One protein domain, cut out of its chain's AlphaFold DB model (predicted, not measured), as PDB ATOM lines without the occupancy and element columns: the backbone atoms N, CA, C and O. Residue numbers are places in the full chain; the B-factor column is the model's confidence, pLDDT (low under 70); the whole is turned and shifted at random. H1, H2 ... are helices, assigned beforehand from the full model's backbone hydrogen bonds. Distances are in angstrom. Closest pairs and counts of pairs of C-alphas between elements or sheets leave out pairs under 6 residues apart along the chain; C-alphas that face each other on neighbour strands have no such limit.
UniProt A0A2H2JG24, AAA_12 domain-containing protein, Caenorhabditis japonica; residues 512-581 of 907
ATOM      1  N   ILE A 512       3.133 -21.508 -13.710       94.50
ATOM      2  CA  ILE A 512       3.916 -21.397 -12.465       94.50
ATOM      3  C   ILE A 512       4.597 -22.720 -12.088       94.50
ATOM      4  O   ILE A 512       5.768 -22.722 -11.707       94.50
ATOM      5  N   GLY A 513       3.892 -23.850 -12.209       93.44
ATOM      6  CA  GLY A 513       4.452 -25.163 -11.877       93.44
ATOM      7  C   GLY A 513       5.644 -25.529 -12.766       93.44
ATOM      8  O   GLY A 513       6.711 -25.874 -12.259       93.44
ATOM      9  N   ALA A 514       5.480 -25.379 -14.084       94.69
ATOM     10  CA  ALA A 514       6.529 -25.653 -15.064       94.69
ATOM     11  C   ALA A 514       7.728 -24.703 -14.906       94.69
ATOM     12  O   ALA A 514       8.876 -25.140 -14.955       94.69
ATOM     13  N   LEU A 515       7.462 -23.417 -14.662       95.75
ATOM     14  CA  LEU A 515       8.473 -22.394 -14.407       95.75
ATOM     15  C   LEU A 515       9.381 -22.778 -13.233       95.75
ATOM     16  O   LEU A 515      10.605 -22.775 -13.364       95.75
ATOM     17  N   PHE A 516       8.787 -23.103 -12.084       97.19
ATOM     18  CA  PHE A 516       9.552 -23.461 -10.895       97.19
ATOM     19  C   PHE A 516      10.328 -24.757 -11.083       97.19
ATOM     20  O   PHE A 516      11.492 -24.824 -10.693       97.19
ATOM     21  N   TRP A 517       9.724 -25.761 -11.724       97.06
ATOM     22  CA  TRP A 517      10.420 -27.012 -12.001       97.06
ATOM     23  C   TRP A 517      11.637 -26.802 -12.905       97.06
ATOM     24  O   TRP A 517      12.734 -27.252 -12.573       97.06
ATOM     25  N   LYS A 518      11.479 -26.030 -13.987       96.75
ATOM     26  CA  LYS A 518      12.575 -25.678 -14.896       96.75
ATOM     27  C   LYS A 518      13.709 -24.957 -14.161       96.75
ATOM     28  O   LYS A 518      14.870 -25.319 -14.335       96.75
ATOM     29  N   HIS A 519      13.383 -24.000 -13.291       97.50
ATOM     30  CA  HIS A 519      14.376 -23.285 -12.485       97.50
ATOM     31  C   HIS A 519      15.175 -24.229 -11.569       97.50
ATOM     32  O   HIS A 519      16.402 -24.134 -11.491       97.50
ATOM     33  N   VAL A 520      14.500 -25.184 -10.919       97.50
ATOM     34  CA  VAL A 520      15.160 -26.199 -10.083       97.50
ATOM     35  C   VAL A 520      16.062 -27.101 -10.925       97.50
ATOM     36  O   VAL A 520      17.206 -27.336 -10.540       97.50
ATOM     37  N   GLN A 521      15.598 -27.571 -12.086       97.06
ATOM     38  CA  GLN A 521      16.393 -28.410 -12.989       97.06
ATOM     39  C   GLN A 521      17.635 -27.677 -13.522       97.06
ATOM     40  O   GLN A 521      18.710 -28.263 -13.629       97.06
ATOM     41  N   GLU A 522      17.522 -26.391 -13.850       96.75
ATOM     42  CA  GLU A 522      18.660 -25.571 -14.279       96.75
ATOM     43  C   GLU A 522      19.682 -25.355 -13.160       96.75
ATOM     44  O   GLU A 522      20.885 -25.299 -13.430       96.75
ATOM     45  N   HIS A 523      19.229 -25.226 -11.912       97.19
ATOM     46  CA  HIS A 523      20.123 -25.180 -10.759       97.19
ATOM     47  C   HIS A 523      20.797 -26.537 -10.520       97.19
ATOM     48  O   HIS A 523      22.005 -26.581 -10.304       97.19
ATOM     49  N   ASP A 524      20.043 -27.638 -10.592       97.31
ATOM     50  CA  ASP A 524      20.546 -29.008 -10.442       97.31
ATOM     51  C   ASP A 524      21.640 -29.338 -11.464       97.31
ATOM     52  O   ASP A 524      22.701 -29.835 -11.096       97.31
ATOM     53  N   LYS A 525      21.434 -28.971 -12.736       96.56
ATOM     54  CA  LYS A 525      22.434 -29.140 -13.803       96.56
ATOM     55  C   LYS A 525      23.735 -28.388 -13.519       96.56
ATOM     56  O   LYS A 525      24.808 -28.896 -13.830       96.56
ATOM     57  N   ARG A 526      23.647 -27.186 -12.938       96.25
ATOM     58  CA  ARG A 526      24.816 -26.373 -12.559       96.25
ATOM     59  C   ARG A 526      25.487 -26.868 -11.274       96.25
ATOM     60  O   ARG A 526      26.694 -26.710 -11.129       96.25
ATOM     61  N   HIS A 527      24.726 -27.493 -10.375       94.88
ATOM     62  CA  HIS A 527      25.184 -27.950  -9.061       94.88
ATOM     63  C   HIS A 527      24.737 -29.398  -8.782       94.88
ATOM     64  O   HIS A 527      23.925 -29.637  -7.882       94.88
ATOM     65  N   PRO A 528      25.269 -30.396  -9.510       91.81
ATOM     66  CA  PRO A 528      24.801 -31.782  -9.413       91.81
ATOM     67  C   PRO A 528      25.180 -32.472  -8.092       91.81
ATOM     68  O   PRO A 528      24.697 -33.563  -7.795       91.81
ATOM     69  N   ARG A 529      26.071 -31.871  -7.291       92.38
ATOM     70  CA  ARG A 529      26.548 -32.386  -5.999       92.38
ATOM     71  C   ARG A 529      26.644 -31.246  -4.982       92.38
ATOM     72  O   ARG A 529      26.726 -30.083  -5.366       92.38
ATOM     73  N   GLY A 530      26.683 -31.593  -3.697       91.31
ATOM     74  CA  GLY A 530      26.792 -30.631  -2.595       91.31
ATOM     75  C   GLY A 530      25.445 -30.235  -1.986       91.31
ATOM     76  O   GLY A 530      24.380 -30.538  -2.527       91.31
ATOM     77  N   GLN A 531      25.501 -29.593  -0.819       92.62
ATOM     78  CA  GLN A 531      24.320 -29.123  -0.096       92.62
ATOM     79  C   GLN A 531      23.724 -27.894  -0.792       92.62
ATOM     80  O   GLN A 531      24.452 -26.967  -1.139       92.62
ATOM     81  N   VAL A 532      22.400 -27.870  -0.965       93.50
ATOM     82  CA  VAL A 532      21.691 -26.702  -1.504       93.50
ATOM     83  C   VAL A 532      21.045 -25.935  -0.357       93.50
ATOM     84  O   VAL A 532      20.168 -26.465   0.323       93.50
ATOM     85  N   THR A 533      21.480 -24.694  -0.151       91.88
ATOM     86  CA  THR A 533      20.947 -23.769   0.866       91.88
ATOM     87  C   THR A 533      20.216 -22.570   0.257       91.88
ATOM     88  O   THR A 533      19.670 -21.751   0.995       91.88
ATOM     89  N   ASP A 534      20.166 -22.465  -1.076       95.00
ATOM     90  CA  ASP A 534      19.458 -21.387  -1.765       95.00
ATOM     91  C   ASP A 534      17.946 -21.475  -1.498       95.00
ATOM     92  O   ASP A 534      17.225 -22.323  -2.031       95.00
ATOM     93  N   SER A 535      17.467 -20.556  -0.663       94.69
ATOM     94  CA  SER A 535      16.060 -20.465  -0.275       94.69
ATOM     95  C   SER A 535      15.095 -20.294  -1.454       94.69
ATOM     96  O   SER A 535      13.962 -20.769  -1.359       94.69
ATOM     97  N   LEU A 536      15.498 -19.651  -2.557       97.00
ATOM     98  CA  LEU A 536      14.657 -19.477  -3.742       97.00
ATOM     99  C   LEU A 536      14.483 -20.808  -4.475       97.00
ATOM    100  O   LEU A 536      13.355 -21.182  -4.789       97.00
ATOM    101  N   VAL A 537      15.572 -21.554  -4.674       97.25
ATOM    102  CA  VAL A 537      15.548 -22.872  -5.334       97.25
ATOM    103  C   VAL A 537      14.731 -23.871  -4.516       97.25
ATOM    104  O   VAL A 537      13.889 -24.581  -5.065       97.25
ATOM    105  N   LEU A 538      14.924 -23.898  -3.194       96.38
ATOM    106  CA  LEU A 538      14.162 -24.772  -2.299       96.38
ATOM    107  C   LEU A 538      12.670 -24.392  -2.252       96.38
ATOM    108  O   LEU A 538      11.807 -25.268  -2.291       96.38
ATOM    109  N   SER A 539      12.347 -23.092  -2.263       96.50
ATOM    110  CA  SER A 539      10.956 -22.618  -2.357       96.50
ATOM    111  C   SER A 539      10.316 -22.987  -3.698       96.50
ATOM    112  O   SER A 539       9.182 -23.465  -3.726       96.50
ATOM    113  N   ALA A 540      11.041 -22.828  -4.809       96.88
ATOM    114  CA  ALA A 540      10.586 -23.235  -6.135       96.88
ATOM    115  C   ALA A 540      10.311 -24.745  -6.186       96.88
ATOM    116  O   ALA A 540       9.259 -25.155  -6.669       96.88
ATOM    117  N   LEU A 541      11.193 -25.569  -5.613       96.31
ATOM    118  CA  LEU A 541      11.002 -27.016  -5.510       96.31
ATOM    119  C   LEU A 541       9.746 -27.380  -4.709       96.31
ATOM    120  O   LEU A 541       8.941 -28.201  -5.155       96.31
ATOM    121  N   PHE A 542       9.550 -26.729  -3.559       94.62
ATOM    122  CA  PHE A 542       8.369 -26.921  -2.721       94.62
ATOM    123  C   PHE A 542       7.070 -26.641  -3.493       94.62
ATOM    124  O   PHE A 542       6.131 -27.443  -3.450       94.62
ATOM    125  N   TYR A 543       7.015 -25.529  -4.234       94.06
ATOM    126  CA  TYR A 543       5.838 -25.164  -5.021       94.06
ATOM    127  C   TYR A 543       5.660 -26.034  -6.268       94.06
ATOM    128  O   TYR A 543       4.532 -26.447  -6.540       94.06
ATOM    129  N   ALA A 544       6.741 -26.363  -6.984       93.88
ATOM    130  CA  ALA A 544       6.712 -27.222  -8.168       93.88
ATOM    131  C   ALA A 544       6.065 -28.575  -7.857       93.88
ATOM    132  O   ALA A 544       5.170 -28.992  -8.585       93.88
ATOM    133  N   ARG A 545       6.403 -29.195  -6.717       90.94
ATOM    134  CA  ARG A 545       5.746 -30.430  -6.254       90.94
ATOM    135  C   ARG A 545       4.223 -30.299  -6.194       90.94
ATOM    136  O   ARG A 545       3.507 -31.207  -6.604       90.94
ATOM    137  N   SER A 546       3.724 -29.191  -5.645       88.25
ATOM    138  CA  SER A 546       2.283 -28.992  -5.440       88.25
ATOM    139  C   SER A 546       1.537 -28.568  -6.707       88.25
ATOM    140  O   SER A 546       0.400 -28.980  -6.916       88.25
ATOM    141  N   LEU A 547       2.169 -27.755  -7.558       89.88
ATOM    142  CA  LEU A 547       1.540 -27.134  -8.729       89.88
ATOM    143  C   LEU A 547       1.776 -27.916 -10.025       89.88
ATOM    144  O   LEU A 547       1.004 -27.783 -10.967       89.88
ATOM    145  N   TYR A 548       2.832 -28.727 -10.073       89.94
ATOM    146  CA  TYR A 548       3.242 -29.544 -11.217       89.94
ATOM    147  C   TYR A 548       3.197 -31.041 -10.879       89.94
ATOM    148  O   TYR A 548       3.995 -31.847 -11.361       89.94
ATOM    149  N   HIS A 549       2.259 -31.407 -10.003       79.12
ATOM    150  CA  HIS A 549       2.078 -32.765  -9.506       79.12
ATOM    151  C   HIS A 549       1.911 -33.775 -10.655       79.12
ATOM    152  O   HIS A 549       1.141 -33.549 -11.589       79.12
ATOM    153  N   GLY A 550       2.635 -34.895 -10.582       84.38
ATOM    154  CA  GLY A 550       2.656 -35.931 -11.623       84.38
ATOM    155  C   GLY A 550       3.488 -35.586 -12.866       84.38
ATOM    156  O   GLY A 550       3.567 -36.402 -13.777       84.38
ATOM    157  N   ARG A 551       4.109 -34.399 -12.917       89.81
ATOM    158  CA  ARG A 551       5.030 -33.965 -13.986       89.81
ATOM    159  C   ARG A 551       6.418 -33.559 -13.467       89.81
ATOM    160  O   ARG A 551       7.228 -33.030 -14.221       89.81
ATOM    161  N   CYS A 552       6.668 -33.758 -12.179       91.31
ATOM    162  CA  CYS A 552       7.973 -33.594 -11.558       91.31
ATOM    163  C   CYS A 552       8.208 -34.751 -10.592       91.31
ATOM    164  O   CYS A 552       7.324 -35.100  -9.804       91.31
ATOM    165  N   GLU A 553       9.401 -35.338 -10.641       92.69
ATOM    166  CA  GLU A 553       9.770 -36.436  -9.758       92.69
ATOM    167  C   GLU A 553      11.167 -36.238  -9.152       92.69
ATOM    168  O   GLU A 553      12.083 -35.785  -9.842       92.69
ATOM    169  N   PRO A 554      11.397 -36.652  -7.889       92.00
ATOM    170  CA  PRO A 554      12.717 -36.555  -7.263       92.00
ATOM    171  C   PRO A 554      13.815 -37.263  -8.063       92.00
ATOM    172  O   PRO A 554      14.960 -36.817  -8.073       92.00
ATOM    173  N   LYS A 555      13.483 -38.372  -8.739       93.31
ATOM    174  CA  LYS A 555      14.446 -39.173  -9.511       93.31
ATOM    175  C   LYS A 555      15.065 -38.410 -10.687       93.31
ATOM    176  O   LYS A 555      16.150 -38.774 -11.126       93.31
ATOM    177  N   GLU A 556      14.405 -37.353 -11.158       93.50
ATOM    178  CA  GLU A 556      14.855 -36.513 -12.276       93.50
ATOM    179  C   GLU A 556      15.960 -35.520 -11.885       93.50
ATOM    180  O   GLU A 556      16.609 -34.952 -12.758       93.50
ATOM    181  N   LEU A 557      16.184 -35.292 -10.587       95.44
ATOM    182  CA  LEU A 557      17.225 -34.391 -10.081       95.44
ATOM    183  C   LEU A 557      18.502 -35.184  -9.827       95.44
ATOM    184  O   LEU A 557      18.415 -36.284  -9.308       95.44
ATOM    185  N   ASN A 558      19.692 -34.674 -10.124       95.38
ATOM    186  CA  ASN A 558      20.957 -35.359  -9.829       95.38
ATOM    187  C   ASN A 558      21.423 -35.117  -8.387       95.38
ATOM    188  O   ASN A 558      21.990 -36.006  -7.748       95.38
ATOM    189  N   ASN A 559      21.142 -33.932  -7.851       96.31
ATOM    190  CA  ASN A 559      21.573 -33.504  -6.535       96.31
ATOM    191  C   ASN A 559      20.726 -34.147  -5.424       96.31
ATOM    192  O   ASN A 559      19.532 -33.883  -5.261       96.31
ATOM    193  N   ILE A 560      21.384 -34.952  -4.588       93.94
ATOM    194  CA  ILE A 560      20.767 -35.676  -3.468       93.94
ATOM    195  C   ILE A 560      20.112 -34.727  -2.449       93.94
ATOM    196  O   ILE A 560      19.075 -35.073  -1.883       93.94
ATOM    197  N   SER A 561      20.668 -33.531  -2.219       94.38
ATOM    198  CA  SER A 561      20.084 -32.519  -1.329       94.38
ATOM    199  C   SER A 561      18.707 -32.075  -1.822       94.38
ATOM    200  O   SER A 561      17.771 -32.001  -1.027       94.38
ATOM    201  N   LEU A 562      18.558 -31.834  -3.130       95.44
ATOM    202  CA  LEU A 562      17.273 -31.473  -3.731       95.44
ATOM    203  C   LEU A 562      16.289 -32.648  -3.693       95.44
ATOM    204  O   LEU A 562      15.135 -32.462  -3.316       95.44
ATOM    205  N   ARG A 563      16.749 -33.877  -3.984       94.69
ATOM    206  CA  ARG A 563      15.909 -35.086  -3.858       94.69
ATOM    207  C   ARG A 563      15.336 -35.242  -2.453       94.69
ATOM    208  O   ARG A 563      14.147 -35.500  -2.297       94.69
ATOM    209  N   ARG A 564      16.184 -35.076  -1.431       92.12
ATOM    210  CA  ARG A 564      15.772 -35.136  -0.021       92.12
ATOM    211  C   ARG A 564      14.795 -34.012   0.315       92.12
ATOM    212  O   ARG A 564      13.819 -34.257   1.016       92.12
ATOM    213  N   HIS A 565      15.025 -32.810  -0.214       93.06
ATOM    214  CA  HIS A 565      14.156 -31.666   0.039       93.06
ATOM    215  C   HIS A 565      12.776 -31.781  -0.632       93.06
ATOM    216  O   HIS A 565      11.804 -31.237  -0.117       93.06
ATOM    217  N   PHE A 566      12.652 -32.523  -1.739       91.25
ATOM    218  CA  PHE A 566      11.392 -32.673  -2.477       91.25
ATOM    219  C   PHE A 566      10.221 -33.106  -1.578       91.25
ATOM    220  O   PHE A 566       9.104 -32.624  -1.732       91.25
ATOM    221  N   ASN A 567      10.465 -33.968  -0.586       87.62
ATOM    222  CA  ASN A 567       9.422 -34.492   0.305       87.62
ATOM    223  C   ASN A 567       9.271 -33.726   1.628       87.62
ATOM    224  O   ASN A 567       8.520 -34.156   2.498       87.62
ATOM    225  N   VAL A 568       9.928 -32.575   1.786       88.75
ATOM    226  CA  VAL A 568       9.853 -31.791   3.026       88.75
ATOM    227  C   VAL A 568       8.447 -31.209   3.215       88.75
ATOM    228  O   VAL A 568       7.781 -30.775   2.260       88.75
ATOM    229  N   SER A 569       7.961 -31.258   4.456       85.44
ATOM    230  CA  SER A 569       6.651 -30.736   4.839       85.44
ATOM    231  C   SER A 569       6.716 -29.237   5.144       85.44
ATOM    232  O   SER A 569       7.790 -28.661   5.331       85.44
ATOM    233  N   LYS A 570       5.551 -28.586   5.203       80.25
ATOM    234  CA  LYS A 570       5.466 -27.146   5.484       80.25
ATOM    235  C   LYS A 570       5.886 -26.808   6.921       80.25
ATOM    236  O   LYS A 570       6.316 -25.692   7.180       80.25
ATOM    237  N   GLU A 571       5.779 -27.762   7.844       84.12
ATOM    238  CA  GLU A 571       6.228 -27.609   9.232       84.12
ATOM    239  C   GLU A 571       7.760 -27.571   9.333       84.12
ATOM    240  O   GLU A 571       8.302 -26.905  10.208       84.12
ATOM    241  N   SER A 572       8.464 -28.270   8.436       86.81
ATOM    242  CA  SER A 572       9.931 -28.356   8.428       86.81
ATOM    243  C   SER A 572      10.613 -27.312   7.540       86.81
ATOM    244  O   SER A 572      11.797 -27.036   7.716       86.81
ATOM    245  N   PHE A 573       9.895 -26.730   6.576       90.31
ATOM    246  CA  PHE A 573      10.416 -25.677   5.712       90.31
ATOM    247  C   PHE A 573       9.343 -24.633   5.421       90.31
ATOM    248  O   PHE A 573       8.271 -24.944   4.902       90.31
ATOM    249  N   GLN A 574       9.673 -23.375   5.708       91.06
ATOM    250  CA  GLN A 574       8.830 -22.240   5.374       91.06
ATOM    251  C   GLN A 574       9.288 -21.647   4.030       91.06
ATOM    252  O   GLN A 574      10.301 -20.946   3.997       91.06
ATOM    253  N   PRO A 575       8.571 -21.906   2.919       92.38
ATOM    254  CA  PRO A 575       8.941 -21.345   1.627       92.38
ATOM    255  C   PRO A 575       8.781 -19.822   1.627       92.38
ATOM    256  O   PRO A 575       7.888 -19.270   2.284       92.38
ATOM    257  N   LYS A 576       9.614 -19.139   0.833       94.00
ATOM    258  CA  LYS A 576       9.395 -17.733   0.470       94.00
ATOM    259  C   LYS A 576       7.993 -17.569  -0.138       94.00
ATOM    260  O   LYS A 576       7.555 -18.470  -0.849       94.00
ATOM    261  N   PRO A 577       7.308 -16.423   0.043       93.12
ATOM    262  CA  PRO A 577       6.020 -16.173  -0.600       93.12
ATOM    263  C   PRO A 577       6.061 -16.439  -2.113       93.12
ATOM    264  O   PRO A 577       6.984 -15.998  -2.804       93.12
ATOM    265  N   MET A 578       5.051 -17.127  -2.651       93.31
ATOM    266  CA  MET A 578       5.072 -17.577  -4.047       93.31
ATOM    267  C   MET A 578       5.190 -16.414  -5.041       93.31
ATOM    268  O   MET A 578       5.954 -16.507  -5.996       93.31
ATOM    269  N   GLY A 579       4.512 -15.290  -4.795       92.44
ATOM    270  CA  GLY A 579       4.597 -14.105  -5.656       92.44
ATOM    271  C   GLY A 579       6.009 -13.520  -5.725       92.44
ATOM    272  O   GLY A 579       6.435 -13.064  -6.785       92.44
ATOM    273  N   GLN A 580       6.772 -13.609  -4.631       93.50
ATOM    274  CA  GLN A 580       8.187 -13.240  -4.617       93.50
ATOM    275  C   GLN A 580       9.019 -14.210  -5.456       93.50
ATOM    276  O   GLN A 580       9.811 -13.759  -6.281       93.50
ATOM    277  N   CYS A 581       8.792 -15.518  -5.323       95.81
ATOM    278  CA  CYS A 581       9.476 -16.519  -6.144       95.81
ATOM    279  C   CYS A 581       9.196 -16.307  -7.641       95.81
ATOM    280  O   CYS A 581      10.118 -16.328  -8.451       95.81
TER     281      CYS A 581
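Overview. This is residues 512 to 581 of the 907 residues of the protein "AAA_12 domain-containing protein" of Caenorhabditis japonica (UniProt A0A2H2JG24). A small rounded body has helix H2 in its middle; H1 packs across it, and H3 and the short H4 pack on its opposite sides. The 70 printed residues, 39 of them in named helices, run H1, H2, H3, H4 with no named strand: all helix. The whole is compact, with a radius of gyration of the C-alphas of 10.8 A and spans of 27 by 23 by 19 A.

Along the chain. H1, residues 512 to 526, starts at C-alpha 512 (3.916, -21.397, -12.465) and measures 21.5 A. H2, residues 535 to 547, measures 18.1 A. H3 is residues 560 to 566, 9.9 A; H4 is residues 578 to 581, 5.0 A, ending at C-alpha 581 (9.476, -16.519, -6.144).

Arrangement. H2 is the hub. It touches H1 at a steep tilt of 46 degrees, opposite ways; the closest C-alphas, of Gly 513 and Leu 547, are 4.7 A apart. It touches H3, closest C-alphas Leu 541 and Phe 566, 6.4 A, and H4, closest C-alphas Leu 536 and Cys 581, 6.4 A. Every O i to N i+4 pair is within hydrogen-bond range in H1 and H3, 8 of 9 in H2; H4 is too short for one.

Size, cuts and confidence. The printed part has no cut. The links H2 to H3 and H3 to H4 are long. No printed residue is under pLDDT 70.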